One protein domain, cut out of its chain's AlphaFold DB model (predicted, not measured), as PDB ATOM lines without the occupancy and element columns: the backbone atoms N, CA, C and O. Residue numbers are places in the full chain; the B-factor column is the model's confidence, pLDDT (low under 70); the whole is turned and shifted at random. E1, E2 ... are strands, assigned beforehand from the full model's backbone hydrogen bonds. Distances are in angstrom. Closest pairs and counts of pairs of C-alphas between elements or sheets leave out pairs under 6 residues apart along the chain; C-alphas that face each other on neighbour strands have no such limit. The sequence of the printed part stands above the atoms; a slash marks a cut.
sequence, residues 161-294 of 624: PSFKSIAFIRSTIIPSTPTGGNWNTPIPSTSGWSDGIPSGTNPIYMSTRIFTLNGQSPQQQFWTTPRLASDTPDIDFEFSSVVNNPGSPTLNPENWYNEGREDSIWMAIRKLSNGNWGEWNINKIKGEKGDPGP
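What this domain is: This is residues 161 to 294 of the 624 residues of an uncharacterized protein of Elizabethkingia sp. 2-6 (UniProt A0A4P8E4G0). Little regular structure: a two-stranded hairpin, E1 and E2, and a separate small three-stranded sheet, E3, E4 and E5, are joined by one long loop, residues 213 to 234, while two more long loops lie within them, residues 171 to 203 between E1 and E2 and residues 241 to 265 between E3 and E4. The printed part has 134 residues, 36 of them in five named strands, E1 to E5 along the chain, with no named helix: all strand. Sheet E3, E4, E5 is an antiparallel meander, each strand neighbour to the one before. It is compact, radius of gyration of the C-alphas 15.1 A, spanning 40 by 40 by 32 A.

How they stand to each other: E1, residues 162 to 170, and E2, residues 204 to 212, form an antiparallel hairpin at 159 degrees; N 165 and O 209 are 2.8 A apart, within hydrogen-bond range. E3, residues 235 to 240, and E4, residues 266 to 273, form another at 162 degrees, with N 238 and O 268 at 2.9 A. E4 and E5, residues 281 to 284, form a third at 165 degrees, with N 283 and O 267 at 2.8 A. E1 and E5 are near each other; E2 is apart from E3, E4 and E5.

Where its parts are: E1 begins at C-alpha 162 (-19.368, -63.535, 57.716) and measures 27.0 A; E2 measures 26.4 A, E3 17.1 A, E4 23.3 A and E5 10.2 A, ending at C-alpha 284 (-17.993, -68.556, 71.604).

The domain as a whole: The C-alphas of Gly 275 and Pro 294, the two farthest apart, are 43.5 A apart. The printed part has no cut. The links E1 to E2, E2 to E3 and E3 to E4 are long. Residues 287 to 294 have pLDDT under 70.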
ATOM      1  N   PRO A 161     -19.219 -59.205  55.525       78.81
ATOM      2  CA  PRO A 161     -18.955 -59.831  56.811       78.81
ATOM      3  C   PRO A 161     -19.624 -61.211  56.887       78.81
ATOM      4  O   PRO A 161     -20.727 -61.426  56.373       78.81
ATOM      5  N   SER A 162     -18.937 -62.149  57.539       85.44
ATOM      6  CA  SER A 162     -19.368 -63.535  57.716       85.44
ATOM      7  C   SER A 162     -19.139 -63.989  59.154       85.44
ATOM      8  O   SER A 162     -18.094 -63.665  59.716       85.44
ATOM      9  N   PHE A 163     -20.036 -64.800  59.713       84.69
ATOM     10  CA  PHE A 163     -19.779 -65.531  60.959       84.69
ATOM     11  C   PHE A 163     -20.232 -66.985  60.840       84.69
ATOM     12  O   PHE A 163     -21.057 -67.336  59.992       84.69
ATOM     13  N   LYS A 164     -19.660 -67.841  61.686       88.62
ATOM     14  CA  LYS A 164     -20.024 -69.250  61.797       88.62
ATOM     15  C   LYS A 164     -20.939 -69.419  63.000       88.62
ATOM     16  O   LYS A 164     -20.512 -69.145  64.112       88.62
ATOM     17  N   SER A 165     -22.151 -69.892  62.749       90.19
ATOM     18  CA  SER A 165     -23.110 -70.257  63.783       90.19
ATOM     19  C   SER A 165     -22.942 -71.711  64.209       90.19
ATOM     20  O   SER A 165     -22.625 -72.570  63.369       90.19
ATOM     21  N   ILE A 166     -23.162 -71.986  65.495       92.00
ATOM     22  CA  ILE A 166     -23.183 -73.333  66.070       92.00
ATOM     23  C   ILE A 166     -24.511 -73.546  66.804       92.00
ATOM     24  O   ILE A 166     -24.791 -72.907  67.809       92.00
ATOM     25  N   ALA A 167     -25.314 -74.495  66.326       92.69
ATOM     26  CA  ALA A 167     -26.576 -74.872  66.948       92.69
ATOM     27  C   ALA A 167     -26.436 -76.199  67.697       92.69
ATOM     28  O   ALA A 167     -25.754 -77.110  67.221       92.69
ATOM     29  N   PHE A 168     -27.141 -76.334  68.822       94.69
ATOM     30  CA  PHE A 168     -27.106 -77.522  69.678       94.69
ATOM     31  C   PHE A 168     -28.493 -78.109  69.926       94.69
ATOM     32  O   PHE A 168     -29.485 -77.385  69.966       94.69
ATOM     33  N   ILE A 169     -28.544 -79.422  70.144       94.75
ATOM     34  CA  ILE A 169     -29.739 -80.169  70.551       94.75
ATOM     35  C   ILE A 169     -29.332 -81.334  71.458       94.75
ATOM     36  O   ILE A 169     -28.269 -81.928  71.277       94.75
ATOM     37  N   ARG A 170     -30.184 -81.699  72.419       94.19
ATOM     38  CA  ARG A 170     -30.017 -82.924  73.213       94.19
ATOM     39  C   ARG A 170     -30.889 -84.049  72.662       94.19
ATOM     40  O   ARG A 170     -32.089 -83.859  72.488       94.19
ATOM     41  N   SER A 171     -30.309 -85.221  72.407       94.31
ATOM     42  CA  SER A 171     -31.025 -86.361  71.812       94.31
ATOM     43  C   SER A 171     -30.382 -87.701  72.174       94.31
ATOM     44  O   SER A 171     -29.168 -87.789  72.317       94.31
ATOM     45  N   THR A 172     -31.189 -88.757  72.307       94.19
ATOM     46  CA  THR A 172     -30.721 -90.143  72.515       94.19
ATOM     47  C   THR A 172     -30.374 -90.867  71.210       94.19
ATOM     48  O   THR A 172     -29.742 -91.919  71.239       94.19
ATOM     49  N   ILE A 173     -30.773 -90.302  70.067       93.06
ATOM     50  CA  ILE A 173     -30.428 -90.764  68.716       93.06
ATOM     51  C   ILE A 173     -29.765 -89.633  67.927       93.06
ATOM     52  O   ILE A 173     -29.952 -88.461  68.253       93.06
ATOM     53  N   ILE A 174     -29.049 -89.963  66.851       94.06
ATOM     54  CA  ILE A 174     -28.466 -88.957  65.954       94.06
ATOM     55  C   ILE A 174     -29.605 -88.143  65.302       94.06
ATOM     56  O   ILE A 174     -30.421 -88.731  64.588       94.06
ATOM     57  N   PRO A 175     -29.688 -86.815  65.520       95.06
ATOM     58  CA  PRO A 175     -30.716 -85.978  64.905       95.06
ATOM     59  C   PRO A 175     -30.539 -85.858  63.387       95.06
ATOM     60  O   PRO A 175     -29.430 -85.973  62.863       95.06
ATOM     61  N   SER A 176     -31.618 -85.540  62.671       94.31
ATOM     62  CA  SER A 176     -31.530 -85.126  61.266       94.31
ATOM     63  C   SER A 176     -30.839 -83.767  61.126       94.31
ATOM     64  O   SER A 176     -30.955 -82.916  62.012       94.31
ATOM     65  N   THR A 177     -30.185 -83.526  59.988       96.12
ATOM     66  CA  THR A 177     -29.581 -82.221  59.678       96.12
ATOM     67  C   THR A 177     -30.627 -81.096  59.746       96.12
ATOM     68  O   THR A 177     -31.657 -81.200  59.074       96.12
ATOM     69  N   PRO A 178     -30.392 -80.032  60.538       95.62
ATOM     70  CA  PRO A 178     -31.323 -78.916  60.654       95.62
ATOM     71  C   PRO A 178     -31.440 -78.102  59.358       95.62
ATOM     72  O   PRO A 178     -30.543 -78.085  58.514       95.62
ATOM     73  N   THR A 179     -32.536 -77.359  59.224       94.62
ATOM     74  CA  THR A 179     -32.782 -76.423  58.121       94.62
ATOM     75  C   THR A 179     -33.102 -75.018  58.639       94.62
ATOM     76  O   THR A 179     -33.383 -74.813  59.820       94.62
ATOM     77  N   GLY A 180     -33.039 -74.026  57.747       91.81
ATOM     78  CA  GLY A 180     -33.344 -72.629  58.068       91.81
ATOM     79  C   GLY A 180     -32.169 -71.845  58.655       91.81
ATOM     80  O   GLY A 180     -31.003 -72.178  58.416       91.81
ATOM     81  N   GLY A 181     -32.497 -70.778  59.384       89.38
ATOM     82  CA  GLY A 181     -31.554 -69.761  59.854       89.38
ATOM     83  C   GLY A 181     -31.167 -68.745  58.772       89.38
ATOM     84  O   GLY A 181     -31.175 -69.045  57.574       89.38
ATOM     85  N   ASN A 182     -30.840 -67.526  59.197       88.31
ATOM     86  CA  ASN A 182     -30.299 -66.449  58.362       88.31
ATOM     87  C   ASN A 182     -29.378 -65.542  59.198       88.31
ATOM     88  O   ASN A 182     -29.287 -65.710  60.405       88.31
ATOM     89  N   TRP A 183     -28.740 -64.551  58.573       86.44
ATOM     90  CA  TRP A 183     -27.837 -63.612  59.252       86.44
ATOM     91  C   TRP A 183     -28.415 -62.969  60.531       86.44
ATOM     92  O   TRP A 183     -27.712 -62.849  61.529       86.44
ATOM     93  N   ASN A 184     -29.687 -62.557  60.517       83.62
ATOM     94  CA  ASN A 184     -30.327 -61.886  61.654       83.62
ATOM     95  C   ASN A 184     -30.827 -62.868  62.721       83.62
ATOM     96  O   ASN A 184     -30.911 -62.511  63.893       83.62
ATOM     97  N   THR A 185     -31.172 -64.087  62.311       86.38
ATOM     98  CA  THR A 185     -31.628 -65.172  63.185       86.38
ATOM     99  C   THR A 185     -30.849 -66.445  62.838       86.38
ATOM    100  O   THR A 185     -31.371 -67.292  62.102       86.38
ATOM    101  N   PRO A 186     -29.592 -66.585  63.295       87.81
ATOM    102  CA  PRO A 186     -28.686 -67.637  62.827       87.81
ATOM    103  C   PRO A 186     -28.971 -69.032  63.382       87.81
ATOM    104  O   PRO A 186     -28.168 -69.933  63.210       87.81
ATOM    105  N   ILE A 187     -30.136 -69.255  63.981       89.19
ATOM    106  CA  ILE A 187     -30.540 -70.539  64.558       89.19
ATOM    107  C   ILE A 187     -31.396 -71.302  63.535       89.19
ATOM    108  O   ILE A 187     -32.172 -70.674  62.804       89.19
ATOM    109  N   PRO A 188     -31.304 -72.644  63.456       93.56
ATOM    110  CA  PRO A 188     -32.229 -73.442  62.662       93.56
ATOM    111  C   PRO A 188     -33.699 -73.135  62.955       93.56
ATOM    112  O   PRO A 188     -34.092 -72.933  64.099       93.56
ATOM    113  N   SER A 189     -34.540 -73.193  61.923       90.44
ATOM    114  CA  SER A 189     -35.999 -73.161  62.094       90.44
ATOM    115  C   SER A 189     -36.577 -74.540  62.430       90.44
ATOM    116  O   SER A 189     -37.748 -74.652  62.785       90.44
ATOM    117  N   THR A 190     -35.785 -75.609  62.288       90.94
ATOM    118  CA  THR A 190     -36.150 -76.948  62.766       90.94
ATOM    119  C   THR A 190     -36.264 -76.941  64.291       90.94
ATOM    120  O   THR A 190     -35.312 -76.584  64.980       90.94
ATOM    121  N   SER A 191     -37.415 -77.365  64.819       90.12
ATOM    122  CA  SER A 191     -37.687 -77.375  66.263       90.12
ATOM    123  C   SER A 191     -36.656 -78.191  67.054       90.12
ATOM    124  O   SER A 191     -36.253 -79.271  66.623       90.12
ATOM    125  N   GLY A 192     -36.283 -77.696  68.239       88.69
ATOM    126  CA  GLY A 192     -35.403 -78.377  69.198       88.69
ATOM    127  C   GLY A 192     -33.933 -77.950  69.162       88.69
ATOM    128  O   GLY A 192     -33.200 -78.279  70.089       88.69
ATOM    129  N   TRP A 193     -33.506 -77.205  68.140       93.75
ATOM    130  CA  TRP A 193     -32.164 -76.621  68.079       93.75
ATOM    131  C   TRP A 193     -32.104 -75.269  68.799       93.75
ATOM    132  O   TRP A 193     -33.063 -74.501  68.762       93.75
ATOM    133  N   SER A 194     -30.966 -74.964  69.423       90.31
ATOM    134  CA  SER A 194     -30.760 -73.730  70.197       90.31
ATOM    135  C   SER A 194     -29.353 -73.136  70.039       90.31
ATOM    136  O   SER A 194     -28.414 -73.861  69.710       90.31
ATOM    137  N   ASP A 195     -29.227 -71.828  70.297       84.44
ATOM    138  CA  ASP A 195     -27.985 -71.015  70.322       84.44
ATOM    139  C   ASP A 195     -27.283 -71.126  71.685       84.44
ATOM    140  O   ASP A 195     -27.210 -70.185  72.472       84.44
ATOM    141  N   GLY A 196     -26.911 -72.352  72.035       87.69
ATOM    142  CA  GLY A 196     -26.278 -72.701  73.301       87.69
ATOM    143  C   GLY A 196     -26.656 -74.107  73.743       87.69
ATOM    144  O   GLY A 196     -27.535 -74.737  73.157       87.69
ATOM    145  N   ILE A 197     -25.991 -74.615  74.780       90.56
ATOM    146  CA  ILE A 197     -26.254 -75.967  75.279       90.56
ATOM    147  C   ILE A 197     -27.646 -76.022  75.941       90.56
ATOM    148  O   ILE A 197     -27.884 -75.282  76.898       90.56
ATOM    149  N   PRO A 198     -28.565 -76.901  75.498       90.88
ATOM    150  CA  PRO A 198     -29.858 -77.071  76.156       90.88
ATOM    151  C   PRO A 198     -29.716 -77.701  77.547       90.88
ATOM    152  O   PRO A 198     -28.839 -78.543  77.778       90.88
ATOM    153  N   SER A 199     -30.644 -77.394  78.454       85.88
ATOM    154  CA  SER A 199     -30.803 -78.126  79.717       85.88
ATOM    155  C   SER A 199     -31.114 -79.613  79.475       85.88
ATOM    156  O   SER A 199     -31.788 -79.956  78.501       85.88
ATOM    157  N   GLY A 200     -30.689 -80.498  80.378       87.69
ATOM    158  CA  GLY A 200     -31.027 -81.926  80.355       87.69
ATOM    159  C   GLY A 200     -29.806 -82.844  80.409       87.69
ATOM    160  O   GLY A 200     -28.677 -82.381  80.522       87.69
ATOM    161  N   THR A 201     -30.044 -84.155  80.332       88.31
ATOM    162  CA  THR A 201     -29.013 -85.196  80.528       88.31
ATOM    163  C   THR A 201     -28.704 -86.019  79.277       88.31
ATOM    164  O   THR A 201     -27.697 -86.718  79.240       88.31
ATOM    165  N   ASN A 202     -29.538 -85.941  78.235       92.69
ATOM    166  CA  ASN A 202     -29.296 -86.653  76.975       92.69
ATOM    167  C   ASN A 202     -28.024 -86.136  76.266       92.69
ATOM    168  O   ASN A 202     -27.678 -84.962  76.442       92.69
ATOM    169  N   PRO A 203     -27.370 -86.954  75.419       92.81
ATOM    170  CA  PRO A 203     -26.194 -86.548  74.647       92.81
ATOM    171  C   PRO A 203     -26.393 -85.255  73.842       92.81
ATOM    172  O   PRO A 203     -27.475 -85.016  73.298       92.81
ATOM    173  N   ILE A 204     -25.343 -84.433  73.753       93.81
ATOM    174  CA  ILE A 204     -25.355 -83.152  73.034       93.81
ATOM    175  C   ILE A 204     -24.894 -83.377  71.596       93.81
ATOM    176  O   ILE A 204     -23.784 -83.844  71.353       93.81
ATOM    177  N   TYR A 205     -25.725 -82.983  70.640       94.50
ATOM    178  CA  TYR A 205     -25.359 -82.902  69.233       94.50
ATOM    179  C   TYR A 205     -25.224 -81.447  68.810       94.50
ATOM    180  O   TYR A 205     -26.020 -80.603  69.215       94.50
ATOM    181  N   MET A 206     -24.244 -81.172  67.951       94.44
ATOM    182  CA  MET A 206     -24.021 -79.859  67.356       94.44
ATOM    183  C   MET A 206     -24.047 -79.909  65.828       94.44
ATOM    184  O   MET A 206     -23.679 -80.912  65.210       94.44
ATOM    185  N   SER A 207     -24.449 -78.799  65.220       94.56
ATOM    186  CA  SER A 207     -24.389 -78.552  63.782       94.56
ATOM    187  C   SER A 207     -23.959 -77.106  63.537       94.56
ATOM    188  O   SER A 207     -24.236 -76.230  64.348       94.56
ATOM    189  N   THR A 208     -23.255 -76.842  62.437       93.69
ATOM    190  CA  THR A 208     -22.679 -75.518  62.155       93.69
ATOM    191  C   THR A 208     -23.039 -75.016  60.768       93.69
ATOM    192  O   THR A 208     -23.144 -75.826  59.843       93.69
ATOM    193  N   ARG A 209     -23.128 -73.694  60.596       93.19
ATOM    194  CA  ARG A 209     -23.327 -73.050  59.289       93.19
ATOM    195  C   ARG A 209     -22.709 -71.653  59.246       93.19
ATOM    196  O   ARG A 209     -22.804 -70.908  60.213       93.19
ATOM    197  N   ILE A 210     -22.098 -71.281  58.122       92.44
ATOM    198  CA  ILE A 210     -21.618 -69.909  57.875       92.44
ATOM    199  C   ILE A 210     -22.730 -69.067  57.247       92.44
ATOM    200  O   ILE A 210     -23.263 -69.438  56.197       92.44
ATOM    201  N   PHE A 211     -23.017 -67.915  57.854       91.19
ATOM    202  CA  PHE A 211     -23.910 -66.883  57.327       91.19
ATOM    203  C   PHE A 211     -23.110 -65.665  56.869       91.19
ATOM    204  O   PHE A 211     -22.097 -65.316  57.477       91.19
ATOM    205  N   THR A 212     -23.580 -64.998  55.815       89.69
ATOM    206  CA  THR A 212     -23.048 -63.703  55.370       89.69
ATOM    207  C   THR A 212     -24.158 -62.670  55.294       89.69
ATOM    208  O   THR A 212     -25.326 -63.011  55.092       89.69
ATOM    209  N   LEU A 213     -23.802 -61.396  55.456       84.19
ATOM    210  CA  LEU A 213     -24.783 -60.310  55.475       84.19
ATOM    211  C   LEU A 213     -25.585 -60.224  54.167       84.19
ATOM    212  O   LEU A 213     -26.783 -59.958  54.191       84.19
ATOM    213  N   ASN A 214     -24.933 -60.455  53.025       83.69
ATOM    214  CA  ASN A 214     -25.547 -60.341  51.697       83.69
ATOM    215  C   ASN A 214     -25.939 -61.694  51.066       83.69
ATOM    216  O   ASN A 214     -26.338 -61.734  49.899       83.69
ATOM    217  N   GLY A 215     -25.781 -62.805  51.791       85.81
ATOM    218  CA  GLY A 215     -26.070 -64.152  51.297       85.81
ATOM    219  C   GLY A 215     -25.097 -64.701  50.244       85.81
ATOM    220  O   GLY A 215     -25.324 -65.795  49.731       85.81
ATOM    221  N   GLN A 216     -24.031 -63.972  49.908       84.62
ATOM    222  CA  GLN A 216     -22.996 -64.393  48.961       84.62
ATOM    223  C   GLN A 216     -21.892 -65.198  49.659       84.62
ATOM    224  O   GLN A 216     -21.850 -65.297  50.888       84.62
ATOM    225  N   SER A 217     -20.973 -65.760  48.870       83.88
ATOM    226  CA  SER A 217     -19.777 -66.453  49.371       83.88
ATOM    227  C   SER A 217     -19.060 -65.621  50.457       83.88
ATOM    228  O   SER A 217     -18.918 -64.404  50.275       83.88
ATOM    229  N   PRO A 218     -18.629 -66.221  51.586       90.00
ATOM    230  CA  PRO A 218     -18.539 -67.661  51.879       90.00
ATOM    231  C   PRO A 218     -19.781 -68.302  52.545       90.00
ATOM    232  O   PRO A 218     -19.638 -69.294  53.261       90.00
ATOM    233  N   GLN A 219     -21.001 -67.775  52.348       93.12
ATOM    234  CA  GLN A 219     -22.207 -68.368  52.948       93.12
ATOM    235  C   GLN A 219     -22.375 -69.847  52.577       93.12
ATOM    236  O   GLN A 219     -22.338 -70.229  51.409       93.12
ATOM    237  N   GLN A 220     -22.638 -70.676  53.585       95.06
ATOM    238  CA  GLN A 220     -22.958 -72.082  53.387       95.06
ATOM    239  C   GLN A 220     -24.453 -72.256  53.114       95.06
ATOM    240  O   GLN A 220     -25.309 -71.654  53.770       95.06
ATOM    241  N   GLN A 221     -24.790 -73.110  52.149       91.44
ATOM    242  CA  GLN A 221     -26.181 -73.381  51.778       91.44
ATOM    243  C   GLN A 221     -26.919 -74.222  52.828       91.44
ATOM    244  O   GLN A 221     -28.104 -73.999  53.067       91.44
ATOM    245  N   PHE A 222     -26.217 -75.150  53.480       94.31
ATOM    246  CA  PHE A 222     -26.791 -76.091  54.437       94.31
ATOM    247  C   PHE A 222     -26.011 -76.096  55.747       94.31
ATOM    248  O   PHE A 222     -24.822 -75.777  55.781       94.31
ATOM    249  N   TRP A 223     -26.700 -76.489  56.812       96.56
ATOM    250  CA  TRP A 223     -26.084 -76.884  58.070       96.56
ATOM    251  C   TRP A 223     -25.280 -78.178  57.895       96.56
ATOM    252  O   TRP A 223     -25.603 -79.013  57.048       96.56
ATOM    253  N   THR A 224     -24.227 -78.361  58.690       96.69
ATOM    254  CA  THR A 224     -23.439 -79.602  58.676       96.69
ATOM    255  C   THR A 224     -24.213 -80.775  59.285       96.69
ATOM    256  O   THR A 224     -25.093 -80.591  60.128       96.69
ATOM    257  N   THR A 225     -23.880 -82.008  58.893       96.06
ATOM    258  CA  THR A 225     -24.434 -83.213  59.532       96.06
ATOM    259  C   THR A 225     -24.182 -83.175  61.046       96.06
ATOM    260  O   THR A 225     -23.030 -82.942  61.428       96.06
ATOM    261  N   PRO A 226     -25.201 -83.414  61.898       96.50
ATOM    262  CA  PRO A 226     -25.055 -83.375  63.348       96.50
ATOM    263  C   PRO A 226     -23.936 -84.282  63.853       96.50
ATOM    264  O   PRO A 226     -23.805 -85.431  63.425       96.50
ATOM    265  N   ARG A 227     -23.133 -83.765  64.780       92.19
ATOM    266  CA  ARG A 227     -22.037 -84.498  65.424       92.19
ATOM    267  C   ARG A 227     -22.195 -84.462  66.929       92.19
ATOM    268  O   ARG A 227     -22.636 -83.454  67.470       92.19
ATOM    269  N   LEU A 228     -21.819 -85.555  67.580       92.06
ATOM    270  CA  LEU A 228     -21.777 -85.629  69.033       92.06
ATOM    271  C   LEU A 228     -20.693 -84.671  69.556       92.06
ATOM    272  O   LEU A 228     -19.560 -84.710  69.077       92.06
ATOM    273  N   ALA A 229     -21.055 -83.808  70.502       90.31
ATOM    274  CA  ALA A 229     -20.149 -82.898  71.196       90.31
ATOM    275  C   ALA A 229     -19.751 -83.526  72.540       90.31
ATOM    276  O   ALA A 229     -20.320 -83.205  73.580       90.31
ATOM    277  N   SER A 230     -18.857 -84.510  72.473       87.69
ATOM    278  CA  SER A 230     -18.374 -85.294  73.613       87.69
ATOM    279  C   SER A 230     -16.969 -85.799  73.323       87.69
ATOM    280  O   SER A 230     -16.626 -86.034  72.159       87.69
ATOM    281  N   ASP A 231     -16.206 -86.042  74.384       88.81
ATOM    282  CA  ASP A 231     -14.861 -86.596  74.291       88.81
ATOM    283  C   ASP A 231     -14.840 -87.963  73.612       88.81
ATOM    284  O   ASP A 231     -15.726 -88.808  73.773       88.81
ATOM    285  N   THR A 232     -13.774 -88.183  72.857       87.81
ATOM    286  CA  THR A 232     -13.395 -89.464  72.262       87.81
ATOM    287  C   THR A 232     -11.887 -89.650  72.458       87.81
ATOM    288  O   THR A 232     -11.201 -88.679  72.770       87.81
ATOM    289  N   PRO A 233     -11.313 -90.844  72.224       88.00
ATOM    290  CA  PRO A 233      -9.861 -91.028  72.326       88.00
ATOM    291  C   PRO A 233      -9.033 -90.040  71.484       88.00
ATOM    292  O   PRO A 233      -7.890 -89.758  71.832       88.00
ATOM    293  N   ASP A 234      -9.622 -89.496  70.412       91.25
ATOM    294  CA  ASP A 234      -8.940 -88.618  69.461       91.25
ATOM    295  C   ASP A 234      -9.461 -87.169  69.448       91.25
ATOM    296  O   ASP A 234      -8.949 -86.345  68.688       91.25
ATOM    297  N   ILE A 235     -10.496 -86.836  70.224       90.38
ATOM    298  CA  ILE A 235     -11.113 -85.499  70.259       90.38
ATOM    299  C   ILE A 235     -11.454 -85.158  71.698       90.38
ATOM    300  O   ILE A 235     -12.084 -85.959  72.377       90.38
ATOM    301  N   ASP A 236     -11.090 -83.953  72.101       92.19
ATOM    302  CA  ASP A 236     -11.268 -83.444  73.453       92.19
ATOM    303  C   ASP A 236     -12.111 -82.164  73.399       92.19
ATOM    304  O   ASP A 236     -11.829 -81.274  72.581       92.19
ATOM    305  N   PHE A 237     -13.176 -82.128  74.200       94.06
ATOM    306  CA  PHE A 237     -14.147 -81.047  74.309       94.06
ATOM    307  C   PHE A 237     -14.102 -80.429  75.701       94.06
ATOM    308  O   PHE A 237     -14.317 -81.086  76.710       94.06
ATOM    309  N   GLU A 238     -13.953 -79.110  75.730       95.38
ATOM    310  CA  GLU A 238     -13.973 -78.328  76.960       95.38
ATOM    311  C   GLU A 238     -15.003 -77.208  76.842       95.38
ATOM    312  O   GLU A 238     -15.157 -76.584  75.787       95.38
ATOM    313  N   PHE A 239     -15.702 -76.916  77.935       94.81
ATOM    314  CA  PHE A 239     -16.725 -75.876  78.006       94.81
ATOM    315  C   PHE A 239     -16.409 -74.863  79.103       94.81
ATOM    316  O   PHE A 239     -15.763 -75.184  80.092       94.81
ATOM    317  N   SER A 240     -16.872 -73.623  78.938       95.50
ATOM    318  CA  SER A 240     -16.661 -72.564  79.930       95.50
ATOM    319  C   SER A 240     -17.882 -71.665  80.061       95.50
ATOM    320  O   SER A 240     -18.497 -71.304  79.058       95.50
ATOM    321  N   SER A 241     -18.214 -71.262  81.289       94.12
ATOM    322  CA  SER A 241     -19.243 -70.256  81.600       94.12
ATOM    323  C   SER A 241     -18.663 -68.857  81.858       94.12
ATOM    324  O   SER A 241     -19.396 -67.934  82.216       94.12
ATOM    325  N   VAL A 242     -17.354 -68.660  81.654       93.19
ATOM    326  CA  VAL A 242     -16.718 -67.341  81.788       93.19
ATOM    327  C   VAL A 242     -17.284 -66.383  80.734       93.19
ATOM    328  O   VAL A 242     -17.334 -66.688  79.546       93.19
ATOM    329  N   VAL A 243     -17.719 -65.197  81.167       86.44
ATOM    330  CA  VAL A 243     -18.397 -64.211  80.300       86.44
ATOM    331  C   VAL A 243     -17.458 -63.625  79.239       86.44
ATOM    332  O   VAL A 243     -17.838 -63.465  78.077       86.44
ATOM    333  N   ASN A 244     -16.227 -63.317  79.643       87.25
ATOM    334  CA  ASN A 244     -15.170 -62.814  78.767       87.25
ATOM    335  C   ASN A 244     -14.325 -63.973  78.218       87.25
ATOM    336  O   ASN A 244     -14.641 -65.133  78.450       87.25
ATOM    337  N   ASN A 245     -13.258 -63.662  77.481       88.88
ATOM    338  CA  ASN A 245     -12.345 -64.673  76.949       88.88
ATOM    339  C   ASN A 245     -11.776 -65.567  78.087       88.88
ATOM    340  O   ASN A 245     -11.069 -65.035  78.943       88.88
ATOM    341  N   PRO A 246     -12.054 -66.888  78.097       92.00
ATOM    342  CA  PRO A 246     -11.628 -67.824  79.150       92.00
ATOM    343  C   PRO A 246     -10.145 -68.231  79.081       92.00
ATOM    344  O   PRO A 246      -9.663 -68.925  79.977       92.00
ATOM    345  N   GLY A 247      -9.415 -67.832  78.033       93.25
ATOM    346  CA  GLY A 247      -8.055 -68.318  77.785       93.25
ATOM    347  C   GLY A 247      -8.034 -69.758  77.257       93.25
ATOM    348  O   GLY A 247      -9.064 -70.309  76.894       93.25
ATOM    349  N   SER A 248      -6.855 -70.374  77.168       93.38
ATOM    350  CA  SER A 248      -6.699 -71.741  76.635       93.38
ATOM    351  C   SER A 248      -6.925 -72.794  77.724       93.38
ATOM    352  O   SER A 248      -6.356 -72.622  78.801       93.38
ATOM    353  N   PRO A 249      -7.636 -73.912  77.470       96.00
ATOM    354  CA  PRO A 249      -7.818 -74.968  78.474       96.00
ATOM    355  C   PRO A 249      -6.518 -75.558  79.033       96.00
ATOM    356  O   PRO A 249      -6.473 -75.977  80.182       96.00
ATOM    357  N   THR A 250      -5.421 -75.539  78.265       94.06
ATOM    358  CA  THR A 250      -4.115 -76.007  78.763       94.06
ATOM    359  C   THR A 250      -3.483 -75.036  79.767       94.06
ATOM    360  O   THR A 250      -2.775 -75.465  80.673       94.06
ATOM    361  N   LEU A 251      -3.684 -73.727  79.582       94.69
ATOM    362  CA  LEU A 251      -3.041 -72.682  80.392       94.69
ATOM    363  C   LEU A 251      -3.933 -72.185  81.533       94.69
ATOM    364  O   LEU A 251      -3.417 -71.692  82.531       94.69
ATOM    365  N   ASN A 252      -5.249 -72.309  81.369       96.44
ATOM    366  CA  ASN A 252      -6.277 -71.824  82.282       96.44
ATOM    367  C   ASN A 252      -7.303 -72.919  82.617       96.44
ATOM    368  O   ASN A 252      -8.501 -72.678  82.465       96.44
ATOM    369  N   PRO A 253      -6.881 -74.135  83.016       95.75
ATOM    370  CA  PRO A 253      -7.783 -75.278  83.187       95.75
ATOM    371  C   PRO A 253      -8.919 -75.019  84.190       95.75
ATOM    372  O   PRO A 253      -9.985 -75.606  84.074       95.75
ATOM    373  N   GLU A 254      -8.738 -74.103  85.143       96.19
ATOM    374  CA  GLU A 254      -9.756 -73.688  86.112       96.19
ATOM    375  C   GLU A 254     -10.999 -73.039  85.484       96.19
ATOM    376  O   GLU A 254     -12.066 -73.033  86.097       96.19
ATOM    377  N   ASN A 255     -10.866 -72.496  84.271       96.69
ATOM    378  CA  ASN A 255     -11.960 -71.853  83.547       96.69
ATOM    379  C   ASN A 255     -12.790 -72.845  82.722       96.69
ATOM    380  O   ASN A 255     -13.787 -72.429  82.123       96.69
ATOM    381  N   TRP A 256     -12.384 -74.116  82.663       97.12
ATOM    382  CA  TRP A 256     -12.905 -75.114  81.733       97.12
ATOM    383  C   TRP A 256     -13.431 -76.368  82.444       97.12
ATOM    384  O   TRP A 256     -13.048 -76.678  83.573       97.12
ATOM    385  N   TYR A 257     -14.378 -77.051  81.805       94.38
ATOM    386  CA  TYR A 257     -14.976 -78.295  82.280       94.38
ATOM    387  C   TYR A 257     -15.473 -79.178  81.119       94.38
ATOM    388  O   TYR A 257     -16.017 -78.676  80.137       94.38
ATOM    389  N   ASN A 258     -15.396 -80.503  81.294       89.75
ATOM    390  CA  ASN A 258     -15.652 -81.498  80.234       89.75
ATOM    391  C   ASN A 258     -17.119 -81.596  79.770       89.75
ATOM    392  O   ASN A 258     -17.409 -81.950  78.630       89.75
ATOM    393  N   GLU A 259     -18.087 -81.330  80.653       88.88
ATOM    394  CA  GLU A 259     -19.509 -81.526  80.342       88.88
ATOM    395  C   GLU A 259     -20.226 -80.205  80.066       88.88
ATOM    396  O   GLU A 259     -20.371 -79.374  80.961       88.88
ATOM    397  N   GLY A 260     -20.757 -80.042  78.852       88.12
ATOM    398  CA  GLY A 260     -21.535 -78.862  78.473       88.12
ATOM    399  C   GLY A 260     -22.806 -78.684  79.313       88.12
ATOM    400  O   GLY A 260     -23.614 -79.609  79.471       88.12
ATOM    401  N   ARG A 261     -23.020 -77.456  79.796       88.75
ATOM    402  CA  ARG A 261     -24.125 -77.042  80.676       88.75
ATOM    403  C   ARG A 261     -24.879 -75.860  80.086       88.75
ATOM    404  O   ARG A 261     -24.383 -75.170  79.205       88.75
ATOM    405  N   GLU A 262     -26.075 -75.595  80.601       88.25
ATOM    406  CA  GLU A 262     -26.917 -74.493  80.119       88.25
ATOM    407  C   GLU A 262     -26.238 -73.116  80.234       88.25
ATOM    408  O   GLU A 262     -26.475 -72.232  79.411       88.25
ATOM    409  N   ASP A 263     -25.347 -72.927  81.204       89.56
ATOM    410  CA  ASP A 263     -24.578 -71.701  81.411       89.56
ATOM    411  C   ASP A 263     -23.271 -71.634  80.595       89.56
ATOM    412  O   ASP A 263     -22.562 -70.634  80.677       89.56
ATOM    413  N   SER A 264     -22.948 -72.643  79.776       90.75
ATOM    414  CA  SER A 264     -21.762 -72.620  78.912       90.75
ATOM    415  C   SER A 264     -21.864 -71.525  77.836       90.75
ATOM    416  O   SER A 264     -22.832 -71.459  77.076       90.75
ATOM    417  N   ILE A 265     -20.838 -70.674  77.764       90.31
ATOM    418  CA  ILE A 265     -20.676 -69.550  76.827       90.31
ATOM    419  C   ILE A 265     -19.614 -69.860  75.765       90.31
ATOM    420  O   ILE A 265     -19.726 -69.392  74.630       90.31
ATOM    421  N   TRP A 266     -18.607 -70.667  76.106       92.50
ATOM    422  CA  TRP A 266     -17.514 -71.051  75.212       92.50
ATOM    423  C   TRP A 266     -17.388 -72.567  75.098       92.50
ATOM    424  O   TRP A 266     -17.720 -73.299  76.030       92.50
ATOM    425  N   MET A 267     -16.869 -73.009  73.956       93.19
ATOM    426  CA  MET A 267     -16.481 -74.387  73.679       93.19
ATOM    427  C   MET A 267     -15.095 -74.389  73.037       93.19
ATOM    428  O   MET A 267     -14.863 -73.681  72.053       93.19
ATOM    429  N   ALA A 268     -14.190 -75.202  73.564       94.44
ATOM    430  CA  ALA A 268     -12.894 -75.479  72.976       94.44
ATOM    431  C   ALA A 268     -12.848 -76.929  72.495       94.44
ATOM    432  O   ALA A 268     -13.327 -77.832  73.170       94.44
ATOM    433  N   ILE A 269     -12.286 -77.140  71.306       93.19
ATOM    434  CA  ILE A 269     -12.123 -78.473  70.724       93.19
ATOM    435  C   ILE A 269     -10.681 -78.630  70.267       93.19
ATOM    436  O   ILE A 269     -10.170 -77.764  69.554       93.19
ATOM    437  N   ARG A 270     -10.040 -79.749  70.595       92.75
ATOM    438  CA  ARG A 270      -8.766 -80.153  69.981       92.75
ATOM    439  C   ARG A 270      -8.831 -81.592  69.496       92.75
ATOM    440  O   ARG A 270      -9.671 -82.378  69.926       92.75
ATOM    441  N   LYS A 271      -7.937 -81.935  68.573       92.56
ATOM    442  CA  LYS A 271      -7.843 -83.275  67.988       92.56
ATOM    443  C   LYS A 271      -6.459 -83.863  68.233       92.56
ATOM    444  O   LYS A 271      -5.461 -83.169  68.038       92.56
ATOM    445  N   LEU A 272      -6.401 -85.136  68.599       91.25
ATOM    446  CA  LEU A 272      -5.174 -85.919  68.657       91.25
ATOM    447  C   LEU A 272      -4.790 -86.362  67.238       91.25
ATOM    448  O   LEU A 272      -5.600 -86.925  66.500       91.25
ATOM    449  N   SER A 273      -3.551 -86.095  66.827       89.50
ATOM    450  CA  SER A 273      -3.019 -86.537  65.537       89.50
ATOM    451  C   SER A 273      -1.577 -86.997  65.702       89.50
ATOM    452  O   SER A 273      -0.741 -86.269  66.230       89.50
ATOM    453  N   ASN A 274      -1.268 -88.209  65.231       87.81
ATOM    454  CA  ASN A 274       0.059 -88.829  65.360       87.81
ATOM    455  C   ASN A 274       0.581 -88.864  66.813       87.81
ATOM    456  O   ASN A 274       1.761 -88.626  67.055       87.81
ATOM    457  N   GLY A 275      -0.308 -89.110  67.781       87.88
ATOM    458  CA  GLY A 275       0.032 -89.171  69.207       87.88
ATOM    459  C   GLY A 275       0.259 -87.816  69.888       87.88
ATOM    460  O   GLY A 275       0.532 -87.799  71.083       87.88
ATOM    461  N   ASN A 276       0.114 -86.694  69.171       90.06
ATOM    462  CA  ASN A 276       0.234 -85.347  69.728       90.06
ATOM    463  C   ASN A 276      -1.094 -84.597  69.637       90.06
ATOM    464  O   ASN A 276      -1.781 -84.636  68.613       90.06
ATOM    465  N   TRP A 277      -1.464 -83.915  70.718       90.75
ATOM    466  CA  TRP A 277      -2.639 -83.050  70.732       90.75
ATOM    467  C   TRP A 277      -2.382 -81.807  69.883       90.75
ATOM    468  O   TRP A 277      -1.344 -81.164  70.016       90.75
ATOM    469  N   GLY A 278      -3.327 -81.482  69.003       90.25
ATOM    470  CA  GLY A 278      -3.331 -80.215  68.280       90.25
ATOM    471  C   GLY A 278      -3.734 -79.028  69.160       90.25
ATOM    472  O   GLY A 278      -4.131 -79.189  70.317       90.25
ATOM    473  N   GLU A 279      -3.670 -77.837  68.569       94.00
ATOM    474  CA  GLU A 279      -4.105 -76.586  69.198       94.00
ATOM    475  C   GLU A 279      -5.603 -76.583  69.526       94.00
ATOM    476  O   GLU A 279      -6.424 -77.178  68.818       94.00
ATOM    477  N   TRP A 280      -5.961 -75.850  70.581       93.00
ATOM    478  CA  TRP A 280      -7.352 -75.628  70.957       93.00
ATOM    479  C   TRP A 280      -8.049 -74.691  69.972       93.00
ATOM    480  O   TRP A 280      -7.654 -73.541  69.782       93.00
ATOM    481  N   ASN A 281      -9.148 -75.155  69.383       92.62
ATOM    482  CA  ASN A 281     -10.070 -74.320  68.630       92.62
ATOM    483  C   ASN A 281     -11.167 -73.800  69.566       92.62
ATOM    484  O   ASN A 281     -12.131 -74.507  69.853       92.62
ATOM    485  N   ILE A 282     -10.994 -72.573  70.056       91.75
ATOM    486  CA  ILE A 282     -11.875 -71.936  71.042       91.75
ATOM    487  C   ILE A 282     -12.921 -71.089  70.317       91.75
ATOM    488  O   ILE A 282     -12.576 -70.161  69.588       91.75
ATOM    489  N   ASN A 283     -14.201 -71.391  70.527       87.88
ATOM    490  CA  ASN A 283     -15.323 -70.676  69.924       87.88
ATOM    491  C   ASN A 283     -16.294 -70.210  71.005       87.88
ATOM    492  O   ASN A 283     -16.599 -70.947  71.944       87.88
ATOM    493  N   LYS A 284     -16.829 -69.001  70.839       86.81
ATOM    494  CA  LYS A 284     -17.993 -68.556  71.604       86.81
ATOM    495  C   LYS A 284     -19.231 -69.235  71.019       86.81
ATOM    496  O   LYS A 284     -19.424 -69.184  69.811       86.81
ATOM    497  N   ILE A 285     -20.031 -69.876  71.864       85.62
ATOM    498  CA  ILE A 285     -21.203 -70.684  71.475       85.62
ATOM    499  C   ILE A 285     -22.537 -70.066  71.915       85.62
ATOM    500  O   ILE A 285     -23.582 -70.683  71.750       85.62
ATOM    501  N   LYS A 286     -22.484 -68.872  72.520       77.25
ATOM    502  CA  LYS A 286     -23.638 -68.040  72.875       77.25
ATOM    503  C   LYS A 286     -23.406 -66.599  72.438       77.25
ATOM    504  O   LYS A 286     -22.361 -66.020  72.753       77.25
ATOM    505  N   GLY A 287     -24.400 -65.991  71.789       63.59
ATOM    506  CA  GLY A 287     -24.334 -64.580  71.388       63.59
ATOM    507  C   GLY A 287     -23.283 -64.322  70.303       63.59
ATOM    508  O   GLY A 287     -22.563 -63.329  70.347       63.59
ATOM    509  N   GLU A 288     -23.182 -65.247  69.352       62.19
ATOM    510  CA  GLU A 288     -22.235 -65.295  68.227       62.19
ATOM    511  C   GLU A 288     -22.434 -64.202  67.160       62.19
ATOM    512  O   GLU A 288     -21.626 -64.084  66.235       62.19
ATOM    513  N   LYS A 289     -23.479 -63.371  67.288       57.88
ATOM    514  CA  LYS A 289     -23.660 -62.193  66.441       57.88
ATOM    515  C   LYS A 289     -22.542 -61.192  66.740       57.88
ATOM    516  O   LYS A 289     -22.642 -60.389  67.663       57.88
ATOM    517  N   GLY A 290     -21.488 -61.229  65.931       50.16
ATOM    518  CA  GLY A 290     -20.589 -60.094  65.796       50.16
ATOM    519  C   GLY A 290     -21.397 -58.924  65.252       50.16
ATOM    520  O   GLY A 290     -22.025 -59.042  64.196       50.16
ATOM    521  N   ASP A 291     -21.412 -57.804  65.969       42.47
ATOM    522  CA  ASP A 291     -21.835 -56.558  65.347       42.47
ATOM    523  C   ASP A 291     -20.974 -56.340  64.094       42.47
ATOM    524  O   ASP A 291     -19.789 -56.704  64.093       42.47
ATOM    525  N   PRO A 292     -21.542 -55.805  62.998       43.97
ATOM    526  CA  PRO A 292     -20.728 -55.377  61.877       43.97
ATOM    527  C   PRO A 292     -19.589 -54.521  62.427       43.97
ATOM    528  O   PRO A 292     -19.839 -53.556  63.153       43.97
ATOM    529  N   GLY A 293     -18.341 -54.871  62.098       41.81
ATOM    530  CA  GLY A 293     -17.244 -53.932  62.294       41.81
ATOM    531  C   GLY A 293     -17.636 -52.597  61.646       41.81
ATOM    532  O   GLY A 293     -18.378 -52.620  60.655       41.81
ATOM    533  N   PRO A 294     -17.215 -51.448  62.203       39.16
ATOM    534  CA  PRO A 294     -17.595 -50.145  61.674       39.16
ATOM    535  C   PRO A 294     -17.369 -50.125  60.162       39.16
ATOM    536  O   PRO A 294     -16.260 -50.349  59.675       39.16
TER     537      PRO A 294